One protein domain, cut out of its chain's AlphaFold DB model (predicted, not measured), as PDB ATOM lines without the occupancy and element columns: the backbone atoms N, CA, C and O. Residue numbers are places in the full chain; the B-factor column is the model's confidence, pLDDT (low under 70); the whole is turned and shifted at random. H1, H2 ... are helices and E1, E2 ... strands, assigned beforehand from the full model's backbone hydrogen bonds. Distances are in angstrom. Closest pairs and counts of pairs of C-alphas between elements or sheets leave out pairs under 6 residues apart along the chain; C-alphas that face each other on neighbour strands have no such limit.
ATOM      1  N   ASN A  30      22.993 -26.186  38.048       78.69
ATOM      2  CA  ASN A  30      23.120 -26.472  36.619       78.69
ATOM      3  C   ASN A  30      22.016 -27.414  36.127       78.69
ATOM      4  O   ASN A  30      21.470 -27.207  35.045       78.69
ATOM      5  N   TYR A  31      21.654 -28.425  36.925       78.31
ATOM      6  CA  TYR A  31      20.525 -29.296  36.600       78.31
ATOM      7  C   TYR A  31      19.192 -28.548  36.625       78.31
ATOM      8  O   TYR A  31      18.395 -28.732  35.711       78.31
ATOM      9  N   ARG A  32      18.953 -27.682  37.617       80.12
ATOM     10  CA  ARG A  32      17.734 -26.857  37.675       80.12
ATOM     11  C   ARG A  32      17.619 -25.945  36.457       80.12
ATOM     12  O   ARG A  32      16.581 -25.942  35.814       80.12
ATOM     13  N   THR A  33      18.688 -25.243  36.091       81.38
ATOM     14  CA  THR A  33      18.708 -24.364  34.915       81.38
ATOM     15  C   THR A  33      18.528 -25.141  33.612       81.38
ATOM     16  O   THR A  33      17.836 -24.675  32.716       81.38
ATOM     17  N   CYS A  34      19.121 -26.331  33.498       80.25
ATOM     18  CA  CYS A  34      18.993 -27.173  32.308       80.25
ATOM     19  C   CYS A  34      17.574 -27.739  32.131       80.25
ATOM     20  O   CYS A  34      17.103 -27.853  31.001       80.25
ATOM     21  N   LEU A  35      16.920 -28.109  33.237       82.19
ATOM     22  CA  LEU A  35      15.606 -28.761  33.247       82.19
ATOM     23  C   LEU A  35      14.431 -27.784  33.361       82.19
ATOM     24  O   LEU A  35      13.284 -28.199  33.213       82.19
ATOM     25  N   LYS A  36      14.697 -26.501  33.613       83.31
ATOM     26  CA  LYS A  36      13.668 -25.464  33.648       83.31
ATOM     27  C   LYS A  36      12.906 -25.434  32.321       83.31
ATOM     28  O   LYS A  36      13.537 -25.383  31.266       83.31
ATOM     29  N   GLU A  37      11.572 -25.463  32.382       82.56
ATOM     30  CA  GLU A  37      10.675 -25.466  31.209       82.56
ATOM     31  C   GLU A  37      10.885 -26.673  30.271       82.56
ATOM     32  O   GLU A  37      10.474 -26.656  29.109       82.56
ATOM     33  N   ARG A  38      11.542 -27.736  30.754       84.31
ATOM     34  CA  ARG A  38      11.785 -28.970  29.998       84.31
ATOM     35  C   ARG A  38      11.185 -30.150  30.749       84.31
ATOM     36  O   ARG A  38      11.851 -30.699  31.631       84.31
ATOM     37  N   PRO A  39       9.951 -30.559  30.417       85.25
ATOM     38  CA  PRO A  39       9.343 -31.704  31.074       85.25
ATOM     39  C   PRO A  39      10.161 -32.969  30.789       85.25
ATOM     40  O   PRO A  39      10.586 -33.211  29.654       85.25
ATOM     41  N   VAL A  40      10.412 -33.767  31.824       85.94
ATOM     42  CA  VAL A  40      11.191 -35.006  31.730       85.94
ATOM     43  C   VAL A  40      10.252 -36.200  31.821       85.94
ATOM     44  O   VAL A  40       9.720 -36.485  32.890       85.94
ATOM     45  N   PHE A  41      10.106 -36.950  30.733       84.94
ATOM     46  CA  PHE A  41       9.306 -38.173  30.681       84.94
ATOM     47  C   PHE A  41      10.213 -39.400  30.744       84.94
ATOM     48  O   PHE A  41      11.036 -39.630  29.860       84.94
ATOM     49  N   SER A  42      10.058 -40.215  31.781       83.69
ATOM     50  CA  SER A  42      10.790 -41.470  31.958       83.69
ATOM     51  C   SER A  42       9.859 -42.657  31.733       83.69
ATOM     52  O   SER A  42       8.933 -42.864  32.509       83.69
ATOM     53  N   ILE A  43      10.113 -43.450  30.694       81.06
ATOM     54  CA  ILE A  43       9.288 -44.595  30.295       81.06
ATOM     55  C   ILE A  43      10.127 -45.880  30.393       81.06
ATOM     56  O   ILE A  43      11.135 -46.004  29.701       81.06
ATOM     57  N   GLY A  44       9.750 -46.834  31.249       75.31
ATOM     58  CA  GLY A  44      10.472 -48.117  31.379       75.31
ATOM     59  C   GLY A  44      10.131 -48.908  32.646       75.31
ATOM     60  O   GLY A  44       9.081 -48.681  33.243       75.31
ATOM     61  N   ASP A  45      11.005 -49.822  33.071       69.50
ATOM     62  CA  ASP A  45      10.784 -50.706  34.227       69.50
ATOM     63  C   ASP A  45      11.147 -50.114  35.614       69.50
ATOM     64  O   ASP A  45      11.667 -49.006  35.785       69.50
ATOM     65  N   SER A  46      10.856 -50.910  36.647       65.19
ATOM     66  CA  SER A  46      10.958 -50.625  38.084       65.19
ATOM     67  C   SER A  46      12.356 -50.297  38.612       65.19
ATOM     68  O   SER A  46      12.463 -49.758  39.723       65.19
ATOM     69  N   THR A  47      13.417 -50.684  37.911       62.94
ATOM     70  CA  THR A  47      14.781 -50.709  38.457       62.94
ATOM     71  C   THR A  47      15.583 -49.514  38.001       62.94
ATOM     72  O   THR A  47      16.222 -48.860  38.825       62.94
ATOM     73  N   THR A  48      15.494 -49.177  36.721       58.62
ATOM     74  CA  THR A  48      16.269 -48.076  36.162       58.62
ATOM     75  C   THR A  48      15.443 -46.797  36.205       58.62
ATOM     76  O   THR A  48      15.705 -45.921  37.030       58.62
ATOM     77  N   THR A  49      14.388 -46.677  35.401       69.31
ATOM     78  CA  THR A  49      13.683 -45.394  35.202       69.31
ATOM     79  C   THR A  49      12.996 -44.894  36.472       69.31
ATOM     80  O   THR A  49      13.038 -43.698  36.762       69.31
ATOM     81  N   ARG A  50      12.473 -45.800  37.306       72.06
ATOM     82  CA  ARG A  50      11.866 -45.443  38.598       72.06
ATOM     83  C   ARG A  50      12.890 -44.956  39.628       72.06
ATOM     84  O   ARG A  50      12.622 -44.008  40.366       72.06
ATOM     85  N   GLN A  51      14.066 -45.589  39.706       74.31
ATOM     86  CA  GLN A  51      15.120 -45.135  40.623       74.31
ATOM     87  C   GLN A  51      15.717 -43.804  40.172       74.31
ATOM     88  O   GLN A  51      16.001 -42.954  41.016       74.31
ATOM     89  N   TRP A  52      15.871 -43.604  38.861       77.00
ATOM     90  CA  TRP A  52      16.287 -42.328  38.287       77.00
ATOM     91  C   TRP A  52      15.290 -41.221  38.612       77.00
ATOM     92  O   TRP A  52      15.706 -40.198  39.151       77.00
ATOM     93  N   PHE A  53      13.991 -41.460  38.408       79.81
ATOM     94  CA  PHE A  53      12.926 -40.542  38.814       79.81
ATOM     95  C   PHE A  53      13.035 -40.161  40.296       79.81
ATOM     96  O   PHE A  53      13.126 -38.983  40.632       79.81
ATOM     97  N   PHE A  54      13.127 -41.147  41.194       77.94
ATOM     98  CA  PHE A  54      13.226 -40.893  42.634       77.94
ATOM     99  C   PHE A  54      14.474 -40.083  43.009       77.94
ATOM    100  O   PHE A  54      14.406 -39.123  43.781       77.94
ATOM    101  N   ARG A  55      15.638 -40.463  42.472       80.06
ATOM    102  CA  ARG A  55      16.903 -39.779  42.765       80.06
ATOM    103  C   ARG A  55      16.915 -38.364  42.202       80.06
ATOM    104  O   ARG A  55      17.401 -37.464  42.884       80.06
ATOM    105  N   LEU A  56      16.361 -38.162  41.008       80.12
ATOM    106  CA  LEU A  56      16.255 -36.855  40.373       80.12
ATOM    107  C   LEU A  56      15.324 -35.938  41.171       80.12
ATOM    108  O   LEU A  56      15.753 -34.864  41.589       80.12
ATOM    109  N   SER A  57      14.112 -36.396  41.490       81.62
ATOM    110  CA  SER A  57      13.138 -35.636  42.284       81.62
ATOM    111  C   SER A  57      13.680 -35.290  43.673       81.62
ATOM    112  O   SER A  57      13.567 -34.144  44.114       81.62
ATOM    113  N   LYS A  58      14.375 -36.227  44.337       82.00
ATOM    114  CA  LYS A  58      15.050 -35.971  45.622       82.00
ATOM    115  C   LYS A  58      16.204 -34.970  45.491       82.00
ATOM    116  O   LYS A  58      16.349 -34.101  46.346       82.00
ATOM    117  N   SER A  59      17.019 -35.078  44.441       79.81
ATOM    118  CA  SER A  59      18.150 -34.171  44.196       79.81
ATOM    119  C   SER A  59      17.689 -32.742  43.900       79.81
ATOM    120  O   SER A  59      18.284 -31.781  44.395       79.81
ATOM    121  N   LEU A  60      16.599 -32.602  43.142       79.19
ATOM    122  CA  LEU A  60      16.005 -31.321  42.759       79.19
ATOM    123  C   LEU A  60      15.073 -30.737  43.832       79.19
ATOM    124  O   LEU A  60      14.764 -29.547  43.759       79.19
ATOM    125  N   GLN A  61      14.716 -31.525  44.856       80.88
ATOM    126  CA  GLN A  61      13.782 -31.179  45.939       80.88
ATOM    127  C   GLN A  61      12.367 -30.873  45.419       80.88
ATOM    128  O   GLN A  61      11.742 -29.885  45.802       80.88
ATOM    129  N   ILE A  62      11.876 -31.721  44.518       81.00
ATOM    130  CA  ILE A  62      10.544 -31.619  43.914       81.00
ATOM    131  C   ILE A  62       9.554 -32.453  44.740       81.00
ATOM    132  O   ILE A  62       9.902 -33.534  45.222       81.00
ATOM    133  N   LYS A  63       8.331 -31.946  44.938       74.62
ATOM    134  CA  LYS A  63       7.272 -32.675  45.650       74.62
ATOM    135  C   LYS A  63       6.602 -33.685  44.714       74.62
ATOM    136  O   LYS A  63       6.394 -33.400  43.539       74.62
ATOM    137  N   TYR A  64       6.257 -34.851  45.252       70.50
ATOM    138  CA  TYR A  64       5.494 -35.876  44.535       70.50
ATOM    139  C   TYR A  64       4.006 -35.544  44.593       70.50
ATOM    140  O   TYR A  64       3.505 -35.215  45.671       70.50
ATOM    141  N   SER A  65       3.312 -35.647  43.465       62.53
ATOM    142  CA  SER A  65       1.865 -35.449  43.396       62.53
ATOM    143  C   SER A  65       1.118 -36.775  43.499       62.53
ATOM    144  O   SER A  65       0.221 -36.895  44.327       62.53
ATOM    145  N   GLU A  66       1.529 -37.802  42.746       59.50
ATOM    146  CA  GLU A  66       0.817 -39.085  42.663       59.50
ATOM    147  C   GLU A  66       1.754 -40.282  42.383       59.50
ATOM    148  O   GLU A  66       2.902 -40.108  41.975       59.50
ATOM    149  N   GLY A  67       1.281 -41.511  42.651       55.59
ATOM    150  CA  GLY A  67       1.907 -42.772  42.197       55.59
ATOM    151  C   GLY A  67       2.608 -43.639  43.252       55.59
ATOM    152  O   GLY A  67       2.682 -44.855  43.092       55.59
ATOM    153  N   PHE A  68       3.072 -43.056  44.363       53.81
ATOM    154  CA  PHE A  68       3.931 -43.759  45.338       53.81
ATOM    155  C   PHE A  68       3.256 -44.168  46.658       53.81
ATOM    156  O   PHE A  68       3.894 -44.788  47.506       53.81
ATOM    157  N   THR A  69       1.981 -43.843  46.864       51.31
ATOM    158  CA  THR A  69       1.348 -43.908  48.194       51.31
ATOM    159  C   THR A  69       0.854 -45.291  48.620       51.31
ATOM    160  O   THR A  69       0.476 -45.453  49.774       51.31
ATOM    161  N   ASN A  70       0.884 -46.314  47.757       52.31
ATOM    162  CA  ASN A  70       0.485 -47.670  48.141       52.31
ATOM    163  C   ASN A  70       1.330 -48.741  47.436       52.31
ATOM    164  O   ASN A  70       1.231 -48.923  46.224       52.31
ATOM    165  N   ASN A  71       2.089 -49.522  48.217       54.81
ATOM    166  CA  ASN A  71       2.941 -50.639  47.765       54.81
ATOM    167  C   ASN A  71       2.223 -51.674  46.875       54.81
ATOM    168  O   ASN A  71       2.869 -52.434  46.160       54.81
ATOM    169  N   LYS A  72       0.887 -51.696  46.901       54.72
ATOM    170  CA  LYS A  72       0.044 -52.583  46.092       54.72
ATOM    171  C   LYS A  72      -0.166 -52.111  44.647       54.72
ATOM    172  O   LYS A  72      -0.874 -52.786  43.920       54.72
ATOM    173  N   ALA A  73       0.368 -50.959  44.235       59.56
ATOM    174  CA  ALA A  73       0.202 -50.439  42.876       59.56
ATOM    175  C   ALA A  73       1.395 -49.574  42.442       59.56
ATOM    176  O   ALA A  73       1.229 -48.479  41.913       59.56
ATOM    177  N   TRP A  74       2.613 -50.062  42.679       59.59
ATOM    178  CA  TRP A  74       3.854 -49.352  42.340       59.59
ATOM    179  C   TRP A  74       4.027 -49.097  40.828       59.59
ATOM    180  O   TRP A  74       4.860 -48.287  40.437       59.59
ATOM    181  N   GLN A  75       3.230 -49.762  39.986       64.50
ATOM    182  CA  GLN A  75       3.135 -49.570  38.531       64.50
ATOM    183  C   GLN A  75       2.196 -48.409  38.141       64.50
ATOM    184  O   GLN A  75       1.722 -48.338  37.009       64.50
ATOM    185  N   ARG A  76       1.863 -47.511  39.071       70.81
ATOM    186  CA  ARG A  76       1.108 -46.291  38.762       70.81
ATOM    187  C   ARG A  76       2.034 -45.211  38.226       70.81
ATOM    188  O   ARG A  76       3.208 -45.170  38.577       70.81
ATOM    189  N   PHE A  77       1.482 -44.317  37.412       76.06
ATOM    190  CA  PHE A  77       2.203 -43.121  36.992       76.06
ATOM    191  C   PHE A  77       2.649 -42.333  38.210       76.06
ATOM    192  O   PHE A  77       1.873 -42.135  39.146       76.06
ATOM    193  N   ALA A  78       3.918 -41.941  38.195       78.12
ATOM    194  CA  ALA A  78       4.470 -41.076  39.209       78.12
ATOM    195  C   ALA A  78       4.762 -39.725  38.583       78.12
ATOM    196  O   ALA A  78       5.442 -39.634  37.565       78.12
ATOM    197  N   HIS A  79       4.258 -38.678  39.214       83.25
ATOM    198  CA  HIS A  79       4.464 -37.312  38.767       83.25
ATOM    199  C   HIS A  79       5.052 -36.500  39.913       83.25
ATOM    200  O   HIS A  79       4.698 -36.669  41.086       83.25
ATOM    201  N   ALA A  80       6.040 -35.682  39.584       83.12
ATOM    202  CA  ALA A  80       6.689 -34.775  40.506       83.12
ATOM    203  C   ALA A  80       6.837 -33.428  39.808       83.12
ATOM    204  O   ALA A  80       7.461 -33.339  38.752       83.12
ATOM    205  N   TYR A  81       6.291 -32.381  40.420       84.00
ATOM    206  CA  TYR A  81       6.325 -31.042  39.849       84.00
ATOM    207  C   TYR A  81       6.718 -29.985  40.886       84.00
ATOM    208  O   TYR A  81       6.473 -30.114  42.091       84.00
ATOM    209  N   ASN A  82       7.378 -28.930  40.418       81.38
ATOM    210  CA  ASN A  82       7.691 -27.737  41.192       81.38
ATOM    211  C   ASN A  82       7.328 -26.510  40.355       81.38
ATOM    212  O   ASN A  82       8.065 -26.143  39.443       81.38
ATOM    213  N   THR A  83       6.210 -25.871  40.697       77.06
ATOM    214  CA  THR A  83       5.683 -24.693  39.992       77.06
ATOM    215  C   THR A  83       6.517 -23.432  40.202       77.06
ATOM    216  O   THR A  83       6.401 -22.494  39.432       77.06
ATOM    217  N   THR A  84       7.359 -23.376  41.238       78.50
ATOM    218  CA  THR A  84       8.253 -22.230  41.474       78.50
ATOM    219  C   THR A  84       9.495 -22.287  40.589       78.50
ATOM    220  O   THR A  84      10.105 -21.260  40.309       78.50
ATOM    221  N   LEU A  85       9.901 -23.491  40.183       75.44
ATOM    222  CA  LEU A  85      11.108 -23.727  39.388       75.44
ATOM    223  C   LEU A  85      10.797 -24.210  37.963       75.44
ATOM    224  O   LEU A  85      11.735 -24.531  37.236       75.44
ATOM    225  N   ASP A  86       9.515 -24.289  37.592       82.25
ATOM    226  CA  ASP A  86       9.020 -24.844  36.326       82.25
ATOM    227  C   ASP A  86       9.660 -26.195  35.985       82.25
ATOM    228  O   ASP A  86      10.128 -26.437  34.869       82.25
ATOM    229  N   LEU A  87       9.728 -27.066  36.996       83.38
ATOM    230  CA  LEU A  87      10.245 -28.422  36.857       83.38
ATOM    231  C   LEU A  87       9.078 -29.391  36.830       83.38
ATOM    232  O   LEU A  87       8.284 -29.429  37.773       83.38
ATOM    233  N   ASP A  88       9.031 -30.201  35.785       85.81
ATOM    234  CA  ASP A  88       8.052 -31.263  35.621       85.81
ATOM    235  C   ASP A  88       8.787 -32.558  35.278       85.81
ATOM    236  O   ASP A  88       9.597 -32.610  34.346       85.81
ATOM    237  N   VAL A  89       8.574 -33.584  36.091       86.44
ATOM    238  CA  VAL A  89       9.154 -34.905  35.895       86.44
ATOM    239  C   VAL A  89       8.036 -35.924  36.026       86.44
ATOM    240  O   VAL A  89       7.325 -35.973  37.031       86.44
ATOM    241  N   GLU A  90       7.940 -36.803  35.041       86.25
ATOM    242  CA  GLU A  90       6.971 -37.881  35.003       86.25
ATOM    243  C   GLU A  90       7.673 -39.227  34.803       86.25
ATOM    244  O   GLU A  90       8.605 -39.367  34.007       86.25
ATOM    245  N   TRP A  91       7.216 -40.241  35.528       83.31
ATOM    246  CA  TRP A  91       7.594 -41.629  35.336       83.31
ATOM    247  C   TRP A  91       6.375 -42.477  34.994       83.31
ATOM    248  O   TRP A  91       5.337 -42.436  35.659       83.31
ATOM    249  N   GLN A  92       6.542 -43.293  33.961       80.31
ATOM    250  CA  GLN A  92       5.510 -44.128  33.387       80.31
ATOM    251  C   GLN A  92       6.053 -45.550  33.155       80.31
ATOM    252  O   GLN A  92       7.066 -45.713  32.471       80.31
ATOM    253  N   PRO A  93       5.389 -46.607  33.648       75.38
ATOM    254  CA  PRO A  93       5.796 -47.965  33.324       75.38
ATOM    255  C   PRO A  93       5.468 -48.336  31.869       75.38
ATOM    256  O   PRO A  93       4.437 -47.926  31.314       75.38
ATOM    257  N   HIS A  94       6.354 -49.130  31.262       72.75
ATOM    258  CA  HIS A  94       6.157 -49.751  29.943       72.75
ATOM    259  C   HIS A  94       5.476 -51.138  30.029       72.75
ATOM    260  O   HIS A  94       5.269 -51.669  31.118       72.75
ATOM    261  N   GLU A  95       5.075 -51.693  28.876       61.34
ATOM    262  CA  GLU A  95       4.012 -52.709  28.772       61.34
ATOM    263  C   GLU A  95       4.285 -54.121  29.303       61.34
ATOM    264  O   GLU A  95       3.345 -54.822  29.684       61.34
ATOM    265  N   LEU A  96       5.540 -54.551  29.366       58.97
ATOM    266  CA  LEU A  96       5.908 -55.932  29.675       58.97
ATOM    267  C   LEU A  96       6.926 -55.957  30.822       58.97
ATOM    268  O   LEU A  96       7.744 -55.048  30.892       58.97
ATOM    269  N   PRO A  97       6.917 -56.967  31.714       55.22
ATOM    270  CA  PRO A  97       6.013 -58.120  31.802       55.22
ATOM    271  C   PRO A  97       4.851 -57.897  32.794       55.22
ATOM    272  O   PRO A  97       4.327 -58.849  33.362       55.22
ATOM    273  N   PHE A  98       4.465 -56.648  33.074       56.78
ATOM    274  CA  PHE A  98       3.677 -56.322  34.272       56.78
ATOM    275  C   PHE A  98       2.194 -56.721  34.242       56.78
ATOM    276  O   PHE A  98       1.519 -56.612  35.268       56.78
ATOM    277  N   HIS A  99       1.701 -57.251  33.119       54.84
ATOM    278  CA  HIS A  99       0.323 -57.711  32.985       54.84
ATOM    279  C   HIS A  99      -0.072 -58.699  34.101       54.84
ATOM    280  O   HIS A  99       0.597 -59.702  34.328       54.84
ATOM    281  N   GLY A 100      -1.176 -58.407  34.799       58.59
ATOM    282  CA  GLY A 100      -1.725 -59.267  35.857       58.59
ATOM    283  C   GLY A 100      -1.281 -58.925  37.285       58.59
ATOM    284  O   GLY A 100      -1.781 -59.526  38.232       58.59
ATOM    285  N   SER A 101      -0.396 -57.940  37.473       60.50
ATOM    286  CA  SER A 101      -0.045 -57.431  38.805       60.50
ATOM    287  C   SER A 101      -1.042 -56.366  39.295       60.50
ATOM    288  O   SER A 101      -1.511 -55.555  38.489       60.50
ATOM    289  N   PRO A 102      -1.344 -56.292  40.607       61.38
ATOM    290  CA  PRO A 102      -2.109 -55.187  41.181       61.38
ATOM    291  C   PRO A 102      -1.508 -53.821  40.792       61.38
ATOM    292  O   PRO A 102      -0.356 -53.525  41.097       61.38
ATOM    293  N   GLY A 103      -2.285 -52.996  40.079       58.84
ATOM    294  CA  GLY A 103      -1.843 -51.697  39.547       58.84
ATOM    295  C   GLY A 103      -1.496 -51.674  38.051       58.84
ATOM    296  O   GLY A 103      -1.541 -50.597  37.461       58.84
ATOM    297  N   SER A 104      -1.263 -52.828  37.417       57.09
ATOM    298  CA  SER A 104      -1.002 -52.974  35.973       57.09
ATOM    299  C   SER A 104      -2.280 -53.261  35.171       57.09
ATOM    300  O   SER A 104      -2.346 -54.201  34.370       57.09
ATOM    301  N   ASP A 105      -3.323 -52.458  35.378       60.56
ATOM    302  CA  ASP A 105      -4.501 -52.512  34.510       60.56
ATOM    303  C   ASP A 105      -4.092 -52.184  33.058       60.56
ATOM    304  O   ASP A 105      -3.327 -51.250  32.817       60.56
ATOM    305  N   ARG A 106      -4.626 -52.923  32.079       58.84
ATOM    306  CA  ARG A 106      -4.470 -52.680  30.631       58.84
ATOM    307  C   ARG A 106      -4.781 -51.233  30.226       58.84
ATOM    308  O   ARG A 106      -4.330 -50.763  29.183       58.84
ATOM    309  N   THR A 107      -5.577 -50.524  31.017       62.88
ATOM    310  CA  THR A 107      -5.860 -49.098  30.817       62.88
ATOM    311  C   THR A 107      -4.670 -48.196  31.162       62.88
ATOM    312  O   THR A 107      -4.436 -47.226  30.440       62.88
ATOM    313  N   ASN A 108      -3.882 -48.543  32.183       61.84
ATOM    314  CA  ASN A 108      -2.712 -47.787  32.657       61.84
ATOM    315  C   ASN A 108      -1.450 -48.085  31.846       61.84
ATOM    316  O   ASN A 108      -0.534 -47.266  31.740       61.84
ATOM    317  N   VAL A 109      -1.391 -49.274  31.268       65.69
ATOM    318  CA  VAL A 109      -0.216 -49.739  30.560       65.69
ATOM    319  C   VAL A 109      -0.395 -49.453  29.067       65.69
ATOM    320  O   VAL A 109      -1.233 -50.053  28.402       65.69
ATOM    321  N   LYS A 110       0.335 -48.446  28.572       72.81
ATOM    322  CA  LYS A 110       0.307 -47.986  27.176       72.81
ATOM    323  C   LYS A 110       1.677 -48.120  26.533       72.81
ATOM    324  O   LYS A 110       2.691 -47.863  27.192       72.81
ATOM    325  N   SER A 111       1.680 -48.418  25.237       75.00
ATOM    326  CA  SER A 111       2.893 -48.542  24.445       75.00
ATOM    327  C   SER A 111       3.710 -47.251  24.487       75.00
ATOM    328  O   SER A 111       3.178 -46.141  24.586       75.00
ATOM    329  N   VAL A 112       5.032 -47.392  24.392       77.31
ATOM    330  CA  VAL A 112       5.950 -46.244  24.338       77.31
ATOM    331  C   VAL A 112       5.569 -45.315  23.178       77.31
ATOM    332  O   VAL A 112       5.521 -44.101  23.350       77.31
ATOM    333  N   ALA A 113       5.194 -45.886  22.026       78.56
ATOM    334  CA  ALA A 113       4.748 -45.137  20.852       78.56
ATOM    335  C   ALA A 113       3.493 -44.287  21.123       78.56
ATOM    336  O   ALA A 113       3.440 -43.123  20.728       78.56
ATOM    337  N   TYR A 114       2.505 -44.829  21.846       82.19
ATOM    338  CA  TYR A 114       1.303 -44.083  22.229       82.19
ATOM    339  C   TYR A 114       1.628 -42.855  23.089       82.19
ATOM    340  O   TYR A 114       1.016 -41.800  22.927       82.19
ATOM    341  N   ARG A 115       2.600 -42.991  23.997       77.94
ATOM    342  CA  ARG A 115       3.046 -41.915  24.894       77.94
ATOM    343  C   ARG A 115       3.822 -40.845  24.126       77.94
ATOM    344  O   ARG A 115       3.528 -39.666  24.276       77.94
ATOM    345  N   LEU A 116       4.736 -41.257  23.246       81.25
ATOM    346  CA  LEU A 116       5.504 -40.345  22.394       81.25
ATOM    347  C   LEU A 116       4.609 -39.496  21.484       81.25
ATOM    348  O   LEU A 116       4.844 -38.301  21.352       81.25
ATOM    349  N   ASN A 117       3.546 -40.077  20.922       85.31
ATOM    350  CA  ASN A 117       2.625 -39.358  20.035       85.31
ATOM    351  C   ASN A 117       1.836 -38.229  20.733       85.31
ATOM    352  O   ASN A 117       1.190 -37.420  20.075       85.31
ATOM    353  N   ARG A 118       1.850 -38.180  22.070       82.25
ATOM    354  CA  ARG A 118       1.196 -37.133  22.870       82.25
ATOM    355  C   ARG A 118       2.131 -35.987  23.240       82.25
ATOM    356  O   ARG A 118       1.662 -34.980  23.763       82.25
ATOM    357  N   ILE A 119       3.429 -36.134  22.989       81.75
ATOM    358  CA  ILE A 119       4.398 -35.065  23.204       81.75
ATOM    359  C   ILE A 119       4.309 -34.121  21.997       81.75
ATOM    360  O   ILE A 119       4.469 -34.575  20.863       81.75
ATOM    361  N   PRO A 120       4.048 -32.816  22.199       80.62
ATOM    362  CA  PRO A 120       3.990 -31.864  21.096       80.62
ATOM    363  C   PRO A 120       5.306 -31.844  20.309       80.62
ATOM    364  O   PRO A 120       6.383 -31.799  20.900       80.62
ATOM    365  N   GLY A 121       5.234 -31.803  18.976       70.94
ATOM    366  CA  GLY A 121       6.420 -31.826  18.104       70.94
ATOM    367  C   GLY A 121       7.383 -30.637  18.263       70.94
ATOM    368  O   GLY A 121       8.515 -30.716  17.805       70.94
ATOM    369  N   ASN A 122       6.960 -29.559  18.938       72.19
ATOM    370  CA  ASN A 122       7.793 -28.397  19.286       72.19
ATOM    371  C   ASN A 122       8.100 -28.329  20.797       72.19
ATOM    372  O   ASN A 122       8.200 -27.252  21.382       72.19
ATOM    373  N   SER A 123       8.157 -29.484  21.457       74.94
ATOM    374  CA  SER A 123       8.456 -29.574  22.883       74.94
ATOM    375  C   SER A 123       9.961 -29.680  23.132       74.94
ATOM    376  O   SER A 123      10.675 -30.403  22.442       74.94
ATOM    377  N   SER A 124      10.438 -29.005  24.177       82.44
ATOM    378  CA  SER A 124      11.771 -29.181  24.770       82.44
ATOM    379  C   SER A 124      11.853 -30.416  25.686       82.44
ATOM    380  O   SER A 124      12.822 -30.562  26.440       82.44
ATOM    381  N   ALA A 125      10.829 -31.278  25.645       82.81
ATOM    382  CA  ALA A 125      10.702 -32.459  26.477       82.81
ATOM    383  C   ALA A 125      11.910 -33.387  26.348       82.81
ATOM    384  O   ALA A 125      12.358 -33.733  25.252       82.81
ATOM    385  N   ILE A 126      12.402 -33.846  27.492       83.31
ATOM    386  CA  ILE A 126      13.438 -34.869  27.566       83.31
ATOM    387  C   ILE A 126      12.734 -36.202  27.768       83.31
ATOM    388  O   ILE A 126      12.050 -36.393  28.770       83.31
ATOM    389  N   VAL A 127      12.917 -37.136  26.835       81.44
ATOM    390  CA  VAL A 127      12.334 -38.477  26.939       81.44
ATOM    391  C   VAL A 127      13.430 -39.503  27.192       81.44
ATOM    392  O   VAL A 127      14.393 -39.604  26.434       81.44
ATOM    393  N   ILE A 128      13.271 -40.278  28.260       80.88
ATOM    394  CA  ILE A 128      14.157 -41.377  28.641       80.88
ATOM    395  C   ILE A 128      13.374 -42.672  28.461       80.88
ATOM    396  O   ILE A 128      12.361 -42.873  29.126       80.88
ATOM    397  N   ILE A 129      13.845 -43.551  27.577       78.50
ATOM    398  CA  ILE A 129      13.218 -44.850  27.307       78.50
ATOM    399  C   ILE A 129      14.194 -45.953  27.710       78.50
ATOM    400  O   ILE A 129      15.353 -45.938  27.298       78.50
ATOM    401  N   HIS A 130      13.722 -46.910  28.505       74.12
ATOM    402  CA  HIS A 130      14.473 -48.100  28.902       74.12
ATOM    403  C   HIS A 130      13.580 -49.344  28.830       74.12
ATOM    404  O   HIS A 130      12.363 -49.226  28.994       74.12
TER     405      HIS A 130
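Overview. This is residues 30 to 130 of the 131 residues of an uncharacterized protein of Mizuhopecten yessoensis (UniProt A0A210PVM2). A twisted sheet of five strands forms a slab, with the one longer helix, H2, packed along its strands on one face. The short helix H1 sits near one end of the strands, the short helix H3 lies near E1 and E5, and a long unnamed stretch, residues 94 to 111, loops out past the other end of the strands. The printed part has 101 residues, with three named helices and five named strands in the order H1 E1 H2 E2 E3 E4 H3 E5; the class is mixed, helices and strands, with under half of the residues in named elements. The sheet is mixed, in the order E2 E3 E4 E1 E5. The whole is compact, with a radius of gyration of the C-alphas of 13.5 A and spans of 40 by 30 by 20 A.

Along the chain. In the sheet, E2 is residues 63 to 66, E3 is 78 to 82 (13.9 A), E4 is 87 to 93 (20.4 A), E1 is 40 to 44 (13.1 A) and E5 is 126 to 129. E4 begins at C-alpha 87, (10.245, -28.422, 36.857). H2, residues 49 to 60, is 16.1 A long. H1 is residues 30 to 35, from C-alpha 30 at (23.120, -26.472, 36.619), and H3 is residues 112 to 116. E5 ends at C-alpha 129, (13.218, -44.850, 27.307).

Arrangement. E2, E3 and E4 form a meander, each strand the antiparallel neighbour of the one before, and both steps are hairpins; N 65 and O 79 are 2.9 A apart, N 80 and O 89 2.9 A. E4 and E1 are parallel, with N 42 and O 90 at 2.8 A, and so are E1 and E5, with N 43 and O 128 at 2.8 A. E2 and E5 are the edge strands. H2 is on the sheet at a height of 8.6 A, making two layers, a helix on one face of a sheet. It lies over E4 and only just over E3, with 3 of its C-alphas, and runs along the strands, at 15 degrees to E4 on the local plane; the closest C-alphas of H2 and E4, of Phe 53 and Trp 91, are 6.5 A apart. E1, H2, E2 and E4, H3, E5 are split strand-helix-strand units, two strands running the same way with others between them, each with a right-handed crossover. H1 and H3 only graze the sheet. H1 and H2 are close but not clearly touching, the C-alphas of Arg 32 and Leu 60 being 7.0 A apart. In H1, H2 and H3 every O i to N i+4 pair is within hydrogen-bond range.

Size, cuts and confidence. The two C-alphas farthest apart, of Asn 30 and Gly 100, are 41.2 A apart. The printed part has no cut. The links E2 to E3 and E4 to H3 are long. The mean pLDDT of the printed part is 73.5; residues 45 to 49, 65 to 75 and 95 to 109 are under 70.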